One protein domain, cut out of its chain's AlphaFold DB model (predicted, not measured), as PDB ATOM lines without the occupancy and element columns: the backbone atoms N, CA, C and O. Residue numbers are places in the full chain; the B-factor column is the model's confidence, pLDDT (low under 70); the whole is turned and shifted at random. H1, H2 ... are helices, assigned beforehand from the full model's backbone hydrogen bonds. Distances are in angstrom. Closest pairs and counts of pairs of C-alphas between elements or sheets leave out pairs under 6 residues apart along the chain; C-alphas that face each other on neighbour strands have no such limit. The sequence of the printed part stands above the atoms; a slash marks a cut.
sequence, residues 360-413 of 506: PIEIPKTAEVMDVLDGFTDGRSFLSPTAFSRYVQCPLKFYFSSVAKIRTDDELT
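AT A GLANCE: This is residues 360 to 413 of the 506 residues of the protein "PDDEXK_1 domain-containing protein" of uncultured prokaryote (UniProt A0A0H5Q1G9). A short helical hairpin, H2 and H3, has a third helix, H1, standing across the end of H3, and a bare tail, residues 407 to 413, sticks out from this small loose body. The two helices of the hairpin fold back on each other, while H1 stays clear of H2 and comes near the hairpin at the last residue of H3. The printed part has 54 residues, with three named helices in the order H1, H2, H3 and no named strand; the class is all helix, with 29 residues in the named elements. The whole is only just loose, close to compact, with a radius of gyration of the C-alphas of 12.3 A, and the C-alphas span 38 by 30 by 19 A.

IN THESE COORDINATES: The printed part begins at Pro 360, whose C-alpha is at (66.869, -50.567, 322.710), and residues 360 to 366 lead to the first helix. H1 is residues 367 to 377, the longest helix by residues, 15.3 A from first to last C-alpha; it begins with C-alpha 367 at (87.367, -46.216, 328.219). H2 is residues 385 to 393, 12.3 A long. H3 is residues 395 to 403, 10.4 A long, and ends with C-alpha 403 at (85.046, -48.888, 316.454). Residues 404 to 413 follow it.

HOW THE PARTS SIT: H2 and H3 form a helical hairpin and touch, with 7 pairs of C-alphas within 8 A. Their closest C-alphas are those of Tyr 391 and Phe 398, 4.9 A apart. They run opposite ways at a shallow tilt of 32 degrees, only just short of steep. H1 and H3 only just touch, with 3 pairs of C-alphas within 8 A; the closest C-alphas are those of Val 372 and Val 403, 6.4 A apart. The lines of H1 and H3 stand about perpendicular, at 88 degrees. H1 and H2 are apart. In H2 and H3 every O i to N i+4 pair is within hydrogen-bond range; in H1 it is 6 of 7.

THE WHOLE: The two C-alphas farthest apart are those of Ala 367 and Thr 413, 38.7 A. The printed part has no cut. The link from H1 to H2, residues 378 to 384, is short, and the link from H2 to H3, Cys 394 alone, is tight. Residues 407 to 413 stand free. The mean pLDDT of the printed part is 85.1, and residues 408 to 413 are under 70.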
ATOM      1  N   PRO A 360      65.974 -51.274 323.617       82.19
ATOM      2  CA  PRO A 360      66.869 -50.567 322.710       82.19
ATOM      3  C   PRO A 360      68.312 -51.061 322.883       82.19
ATOM      4  O   PRO A 360      68.749 -51.372 323.992       82.19
ATOM      5  N   ILE A 361      69.056 -51.137 321.776       85.50
ATOM      6  CA  ILE A 361      70.483 -51.474 321.807       85.50
ATOM      7  C   ILE A 361      71.242 -50.244 322.307       85.50
ATOM      8  O   ILE A 361      71.373 -49.252 321.590       85.50
ATOM      9  N   GLU A 362      71.758 -50.322 323.529       87.69
ATOM     10  CA  GLU A 362      72.574 -49.277 324.142       87.69
ATOM     11  C   GLU A 362      74.015 -49.760 324.290       87.69
ATOM     12  O   GLU A 362      74.278 -50.812 324.872       87.69
ATOM     13  N   ILE A 363      74.961 -48.982 323.760       87.06
ATOM     14  CA  ILE A 363      76.389 -49.286 323.852       87.06
ATOM     15  C   ILE A 363      77.044 -48.245 324.762       87.06
ATOM     16  O   ILE A 363      77.134 -47.074 324.376       87.06
ATOM     17  N   PRO A 364      77.501 -48.630 325.968       89.56
ATOM     18  CA  PRO A 364      78.172 -47.703 326.861       89.56
ATOM     19  C   PRO A 364      79.524 -47.294 326.270       89.56
ATOM     20  O   PRO A 364      80.286 -48.123 325.772       89.56
ATOM     21  N   LYS A 365      79.848 -46.000 326.358       89.00
ATOM     22  CA  LYS A 365      81.162 -45.469 325.971       89.00
ATOM     23  C   LYS A 365      82.194 -45.809 327.044       89.00
ATOM     24  O   LYS A 365      82.511 -44.985 327.898       89.00
ATOM     25  N   THR A 366      82.670 -47.048 327.033       92.88
ATOM     26  CA  THR A 366      83.762 -47.488 327.906       92.88
ATOM     27  C   THR A 366      85.057 -46.743 327.567       92.88
ATOM     28  O   THR A 366      85.168 -46.110 326.515       92.88
ATOM     29  N   ALA A 367      86.057 -46.828 328.450       90.25
ATOM     30  CA  ALA A 367      87.367 -46.216 328.219       90.25
ATOM     31  C   ALA A 367      88.010 -46.680 326.895       90.25
ATOM     32  O   ALA A 367      88.610 -45.877 326.194       90.25
ATOM     33  N   GLU A 368      87.812 -47.947 326.518       88.31
ATOM     34  CA  GLU A 368      88.299 -48.520 325.254       88.31
ATOM     35  C   GLU A 368      87.622 -47.893 324.029       88.31
ATOM     36  O   GLU A 368      88.279 -47.550 323.051       88.31
ATOM     37  N   VAL A 369      86.300 -47.701 324.087       89.19
ATOM     38  CA  VAL A 369      85.542 -47.047 323.012       89.19
ATOM     39  C   VAL A 369      85.955 -45.586 322.879       89.19
ATOM     40  O   VAL A 369      86.099 -45.092 321.762       89.19
ATOM     41  N   MET A 370      86.154 -44.904 324.008       90.25
ATOM     42  CA  MET A 370      86.603 -43.515 324.019       90.25
ATOM     43  C   MET A 370      88.007 -43.360 323.435       90.25
ATOM     44  O   MET A 370      88.179 -42.488 322.597       90.25
ATOM     45  N   ASP A 371      88.966 -44.238 323.749       89.94
ATOM     46  CA  ASP A 371      90.319 -44.140 323.174       89.94
ATOM     47  C   ASP A 371      90.325 -44.281 321.641       89.94
ATOM     48  O   ASP A 371      91.042 -43.558 320.947       89.94
ATOM     49  N   VAL A 372      89.472 -45.150 321.081       87.06
ATOM     50  CA  VAL A 372      89.312 -45.262 319.620       87.06
ATOM     51  C   VAL A 372      88.704 -43.989 319.022       87.06
ATOM     52  O   VAL A 372      89.132 -43.550 317.955       87.06
ATOM     53  N   LEU A 373      87.717 -43.386 319.694       87.69
ATOM     54  CA  LEU A 373      87.090 -42.137 319.251       87.69
ATOM     55  C   LEU A 373      88.064 -40.954 319.315       87.69
ATOM     56  O   LEU A 373      88.169 -40.212 318.337       87.69
ATOM     57  N   ASP A 374      88.809 -40.833 320.411       89.50
ATOM     58  CA  ASP A 374      89.847 -39.817 320.603       89.50
ATOM     59  C   ASP A 374      90.975 -39.997 319.573       89.50
ATOM     60  O   ASP A 374      91.560 -39.039 319.066       89.50
ATOM     61  N   GLY A 375      91.233 -41.239 319.154       86.69
ATOM     62  CA  GLY A 375      92.136 -41.537 318.048       86.69
ATOM     63  C   GLY A 375      91.765 -40.830 316.737       86.69
ATOM     64  O   GLY A 375      92.667 -40.416 316.005       86.69
ATOM     65  N   PHE A 376      90.472 -40.640 316.448       87.06
ATOM     66  CA  PHE A 376      90.010 -39.912 315.259       87.06
ATOM     67  C   PHE A 376      90.100 -38.386 315.403       87.06
ATOM     68  O   PHE A 376      90.206 -37.698 314.387       87.06
ATOM     69  N   THR A 377      90.063 -37.845 316.625       84.12
ATOM     70  CA  THR A 377      90.155 -36.392 316.875       84.12
ATOM     71  C   THR A 377      91.593 -35.910 317.003       84.12
ATOM     72  O   THR A 377      91.924 -34.833 316.515       84.12
ATOM     73  N   ASP A 378      92.458 -36.727 317.600       86.50
ATOM     74  CA  ASP A 378      93.850 -36.372 317.899       86.50
ATOM     75  C   ASP A 378      94.804 -36.691 316.733       86.50
ATOM     76  O   ASP A 378      96.013 -36.487 316.826       86.50
ATOM     77  N   GLY A 379      94.272 -37.229 315.628       79.38
ATOM     78  CA  GLY A 379      95.024 -37.553 314.413       79.38
ATOM     79  C   GLY A 379      95.762 -38.896 314.441       79.38
ATOM     80  O   GLY A 379      96.494 -39.201 313.502       79.38
ATOM     81  N   ARG A 380      95.562 -39.731 315.474       82.75
ATOM     82  CA  ARG A 380      96.130 -41.096 315.549       82.75
ATOM     83  C   ARG A 380      95.484 -42.058 314.544       82.75
ATOM     84  O   ARG A 380      96.080 -43.069 314.189       82.75
ATOM     85  N   SER A 381      94.257 -41.781 314.115       82.31
ATOM     86  CA  SER A 381      93.494 -42.563 313.141       82.31
ATOM     87  C   SER A 381      92.788 -41.639 312.154       82.31
ATOM     88  O   SER A 381      92.217 -40.622 312.536       82.31
ATOM     89  N   PHE A 382      92.810 -41.995 310.869       85.06
ATOM     90  CA  PHE A 382      92.156 -41.204 309.829       85.06
ATOM     91  C   PHE A 382      90.652 -41.491 309.786       85.06
ATOM     92  O   PHE A 382      90.234 -42.636 309.593       85.06
ATOM     93  N   LEU A 383      89.836 -40.445 309.921       86.06
ATOM     94  CA  LEU A 383      88.395 -40.534 309.719       86.06
ATOM     95  C   LEU A 383      88.065 -40.250 308.251       86.06
ATOM     96  O   LEU A 383      88.063 -39.100 307.813       86.06
ATOM     97  N   SER A 384      87.777 -41.301 307.483       87.56
ATOM     98  CA  SER A 384      87.408 -41.137 306.076       87.56
ATOM     99  C   SER A 384      86.047 -40.439 305.922       87.56
ATOM    100  O   SER A 384      85.169 -40.610 306.776       87.56
ATOM    101  N   PRO A 385      85.808 -39.712 304.811       88.38
ATOM    102  CA  PRO A 385      84.502 -39.113 304.525       88.38
ATOM    103  C   PRO A 385      83.351 -40.129 304.588       88.38
ATOM    104  O   PRO A 385      82.275 -39.831 305.106       88.38
ATOM    105  N   THR A 386      83.596 -41.365 304.142       85.12
ATOM    106  CA  THR A 386      82.636 -42.475 304.207       85.12
ATOM    107  C   THR A 386      82.325 -42.889 305.646       85.12
ATOM    108  O   THR A 386      81.167 -43.137 305.981       85.12
ATOM    109  N   ALA A 387      83.338 -42.950 306.519       87.38
ATOM    110  CA  ALA A 387      83.148 -43.264 307.933       87.38
ATOM    111  C   ALA A 387      82.386 -42.145 308.662       87.38
ATOM    112  O   ALA A 387      81.468 -42.428 309.431       87.38
ATOM    113  N   PHE A 388      82.690 -40.879 308.361       89.50
ATOM    114  CA  PHE A 388      81.955 -39.737 308.908       89.50
ATOM    115  C   PHE A 388      80.492 -39.711 308.445       89.50
ATOM    116  O   PHE A 388      79.585 -39.578 309.265       89.50
ATOM    117  N   SER A 389      80.238 -39.921 307.150       91.12
ATOM    118  CA  SER A 389      78.877 -40.020 306.610       91.12
ATOM    119  C   SER A 389      78.072 -41.121 307.310       91.12
ATOM    120  O   SER A 389      76.930 -40.905 307.720       91.12
ATOM    121  N   ARG A 390      78.700 -42.279 307.554       90.69
ATOM    122  CA  ARG A 390      78.095 -43.390 308.295       90.69
ATOM    123  C   ARG A 390      77.742 -43.016 309.735       90.69
ATOM    124  O   ARG A 390      76.685 -43.429 310.204       90.69
ATOM    125  N   TYR A 391      78.586 -42.242 310.418       91.75
ATOM    126  CA  TYR A 391      78.305 -41.739 311.767       91.75
ATOM    127  C   TYR A 391      77.087 -40.817 311.794       91.75
ATOM    128  O   TYR A 391      76.196 -41.017 312.618       91.75
ATOM    129  N   VAL A 392      77.023 -39.859 310.865       93.31
ATOM    130  CA  VAL A 392      75.901 -38.914 310.754       93.31
ATOM    131  C   VAL A 392      74.589 -39.641 310.457       93.31
ATOM    132  O   VAL A 392      73.558 -39.297 311.027       93.31
ATOM    133  N   GLN A 393      74.618 -40.663 309.597       93.38
ATOM    134  CA  GLN A 393      73.437 -41.470 309.287       93.38
ATOM    135  C   GLN A 393      72.995 -42.349 310.464       93.38
ATOM    136  O   GLN A 393      71.805 -42.437 310.756       93.38
ATOM    137  N   CYS A 394      73.931 -43.049 311.109       92.50
ATOM    138  CA  CYS A 394      73.635 -43.963 312.208       92.50
ATOM    139  C   CYS A 394      74.878 -44.179 313.098       92.50
ATOM    140  O   CYS A 394      75.779 -44.944 312.724       92.50
ATOM    141  N   PRO A 395      74.913 -43.602 314.317       91.06
ATOM    142  CA  PRO A 395      76.036 -43.766 315.245       91.06
ATOM    143  C   PRO A 395      76.320 -45.228 315.606       91.06
ATOM    144  O   PRO A 395      77.474 -45.615 315.779       91.06
ATOM    145  N   LEU A 396      75.276 -46.060 315.665       91.12
ATOM    146  CA  LEU A 396      75.399 -47.487 315.954       91.12
ATOM    147  C   LEU A 396      76.083 -48.248 314.802       91.12
ATOM    148  O   LEU A 396      76.974 -49.061 315.031       91.12
ATOM    149  N   LYS A 397      75.745 -47.923 313.545       88.88
ATOM    150  CA  LYS A 397      76.408 -48.484 312.353       88.88
ATOM    151  C   LYS A 397      77.875 -48.051 312.272       88.88
ATOM    152  O   LYS A 397      78.742 -48.830 311.864       88.88
ATOM    153  N   PHE A 398      78.176 -46.815 312.670       91.94
ATOM    154  CA  PHE A 398      79.555 -46.354 312.811       91.94
ATOM    155  C   PHE A 398      80.306 -47.132 313.888       91.94
ATOM    156  O   PHE A 398      81.405 -47.605 313.612       91.94
ATOM    157  N   TYR A 399      79.703 -47.331 315.063       91.81
ATOM    158  CA  TYR A 399      80.308 -48.120 316.130       91.81
ATOM    159  C   TYR A 399      80.694 -49.519 315.635       91.81
ATOM    160  O   TYR A 399      81.868 -49.875 315.702       91.81
ATOM    161  N   PHE A 400      79.758 -50.280 315.056       91.56
ATOM    162  CA  PHE A 400      80.054 -51.650 314.619       91.56
ATOM    163  C   PHE A 400      81.140 -51.713 313.537       91.56
ATOM    164  O   PHE A 400      82.044 -52.539 313.623       91.56
ATOM    165  N   SER A 401      81.101 -50.806 312.558       87.88
ATOM    166  CA  SER A 401      82.054 -50.819 311.437       87.88
ATOM    167  C   SER A 401      83.430 -50.233 311.768       87.88
ATOM    168  O   SER A 401      84.443 -50.740 311.298       87.88
ATOM    169  N   SER A 402      83.479 -49.138 312.529       88.19
ATOM    170  CA  SER A 402      84.672 -48.284 312.658       88.19
ATOM    171  C   SER A 402      85.319 -48.378 314.040       88.19
ATOM    172  O   SER A 402      86.533 -48.224 314.138       88.19
ATOM    173  N   VAL A 403      84.538 -48.681 315.086       89.62
ATOM    174  CA  VAL A 403      85.046 -48.888 316.454       89.62
ATOM    175  C   VAL A 403      85.261 -50.376 316.728       89.62
ATOM    176  O   VAL A 403      86.388 -50.794 316.974       89.62
ATOM    177  N   ALA A 404      84.209 -51.191 316.611       88.06
ATOM    178  CA  ALA A 404      84.281 -52.637 316.830       88.06
ATOM    179  C   ALA A 404      84.935 -53.396 315.660       88.06
ATOM    180  O   ALA A 404      85.280 -54.565 315.808       88.06
ATOM    181  N   LYS A 405      85.121 -52.733 314.507       86.69
ATOM    182  CA  LYS A 405      85.744 -53.286 313.289       86.69
ATOM    183  C   LYS A 405      85.118 -54.605 312.827       86.69
ATOM    184  O   LYS A 405      85.804 -55.452 312.257       86.69
ATOM    185  N   ILE A 406      83.812 -54.754 313.039       86.56
ATOM    186  CA  ILE A 406      83.044 -55.874 312.509       86.56
ATOM    187  C   ILE A 406      82.965 -55.677 310.998       86.56
ATOM    188  O   ILE A 406      82.405 -54.689 310.514       86.56
ATOM    189  N   ARG A 407      83.584 -56.597 310.267       74.94
ATOM    190  CA  ARG A 407      83.530 -56.657 308.810       74.94
ATOM    191  C   ARG A 407      82.469 -57.672 308.415       74.94
ATOM    192  O   ARG A 407      82.324 -58.692 309.077       74.94
ATOM    193  N   THR A 408      81.721 -57.352 307.372       67.94
ATOM    194  CA  THR A 408      80.985 -58.362 306.617       67.94
ATOM    195  C   THR A 408      82.001 -59.165 305.821       67.94
ATOM    196  O   THR A 408      82.974 -58.583 305.336       67.94
ATOM    197  N   ASP A 409      81.800 -60.474 305.722       63.03
ATOM    198  CA  ASP A 409      82.614 -61.298 304.837       63.03
ATOM    199  C   ASP A 409      82.433 -60.814 303.392       63.03
ATOM    200  O   ASP A 409      81.345 -60.375 303.005       63.03
ATOM    201  N   ASP A 410      83.516 -60.824 302.616       59.62
ATOM    202  CA  ASP A 410      83.457 -60.463 301.202       59.62
ATOM    203  C   ASP A 410      82.714 -61.587 300.462       59.62
ATOM    204  O   ASP A 410      83.283 -62.643 300.180       59.62
ATOM    205  N   GLU A 411      81.428 -61.381 300.176       56.88
ATOM    206  CA  GLU A 411      80.656 -62.307 299.350       56.88
ATOM    207  C   GLU A 411      81.203 -62.289 297.917       56.88
ATOM    208  O   GLU A 411      81.289 -61.243 297.267       56.88
ATOM    209  N   LEU A 412      81.570 -63.468 297.410       61.78
ATOM    210  CA  LEU A 412      81.826 -63.658 295.988       61.78
ATOM    211  C   LEU A 412      80.504 -63.450 295.253       61.78
ATOM    212  O   LEU A 412      79.629 -64.310 295.303       61.78
ATOM    213  N   THR A 413      80.352 -62.294 294.618       60.62
ATOM    214  CA  THR A 413      79.206 -61.955 293.777       60.62
ATOM    215  C   THR A 413      79.619 -62.065 292.313       60.62
ATOM    216  O   THR A 413      80.635 -61.506 291.892       60.62
TER     217      THR A 413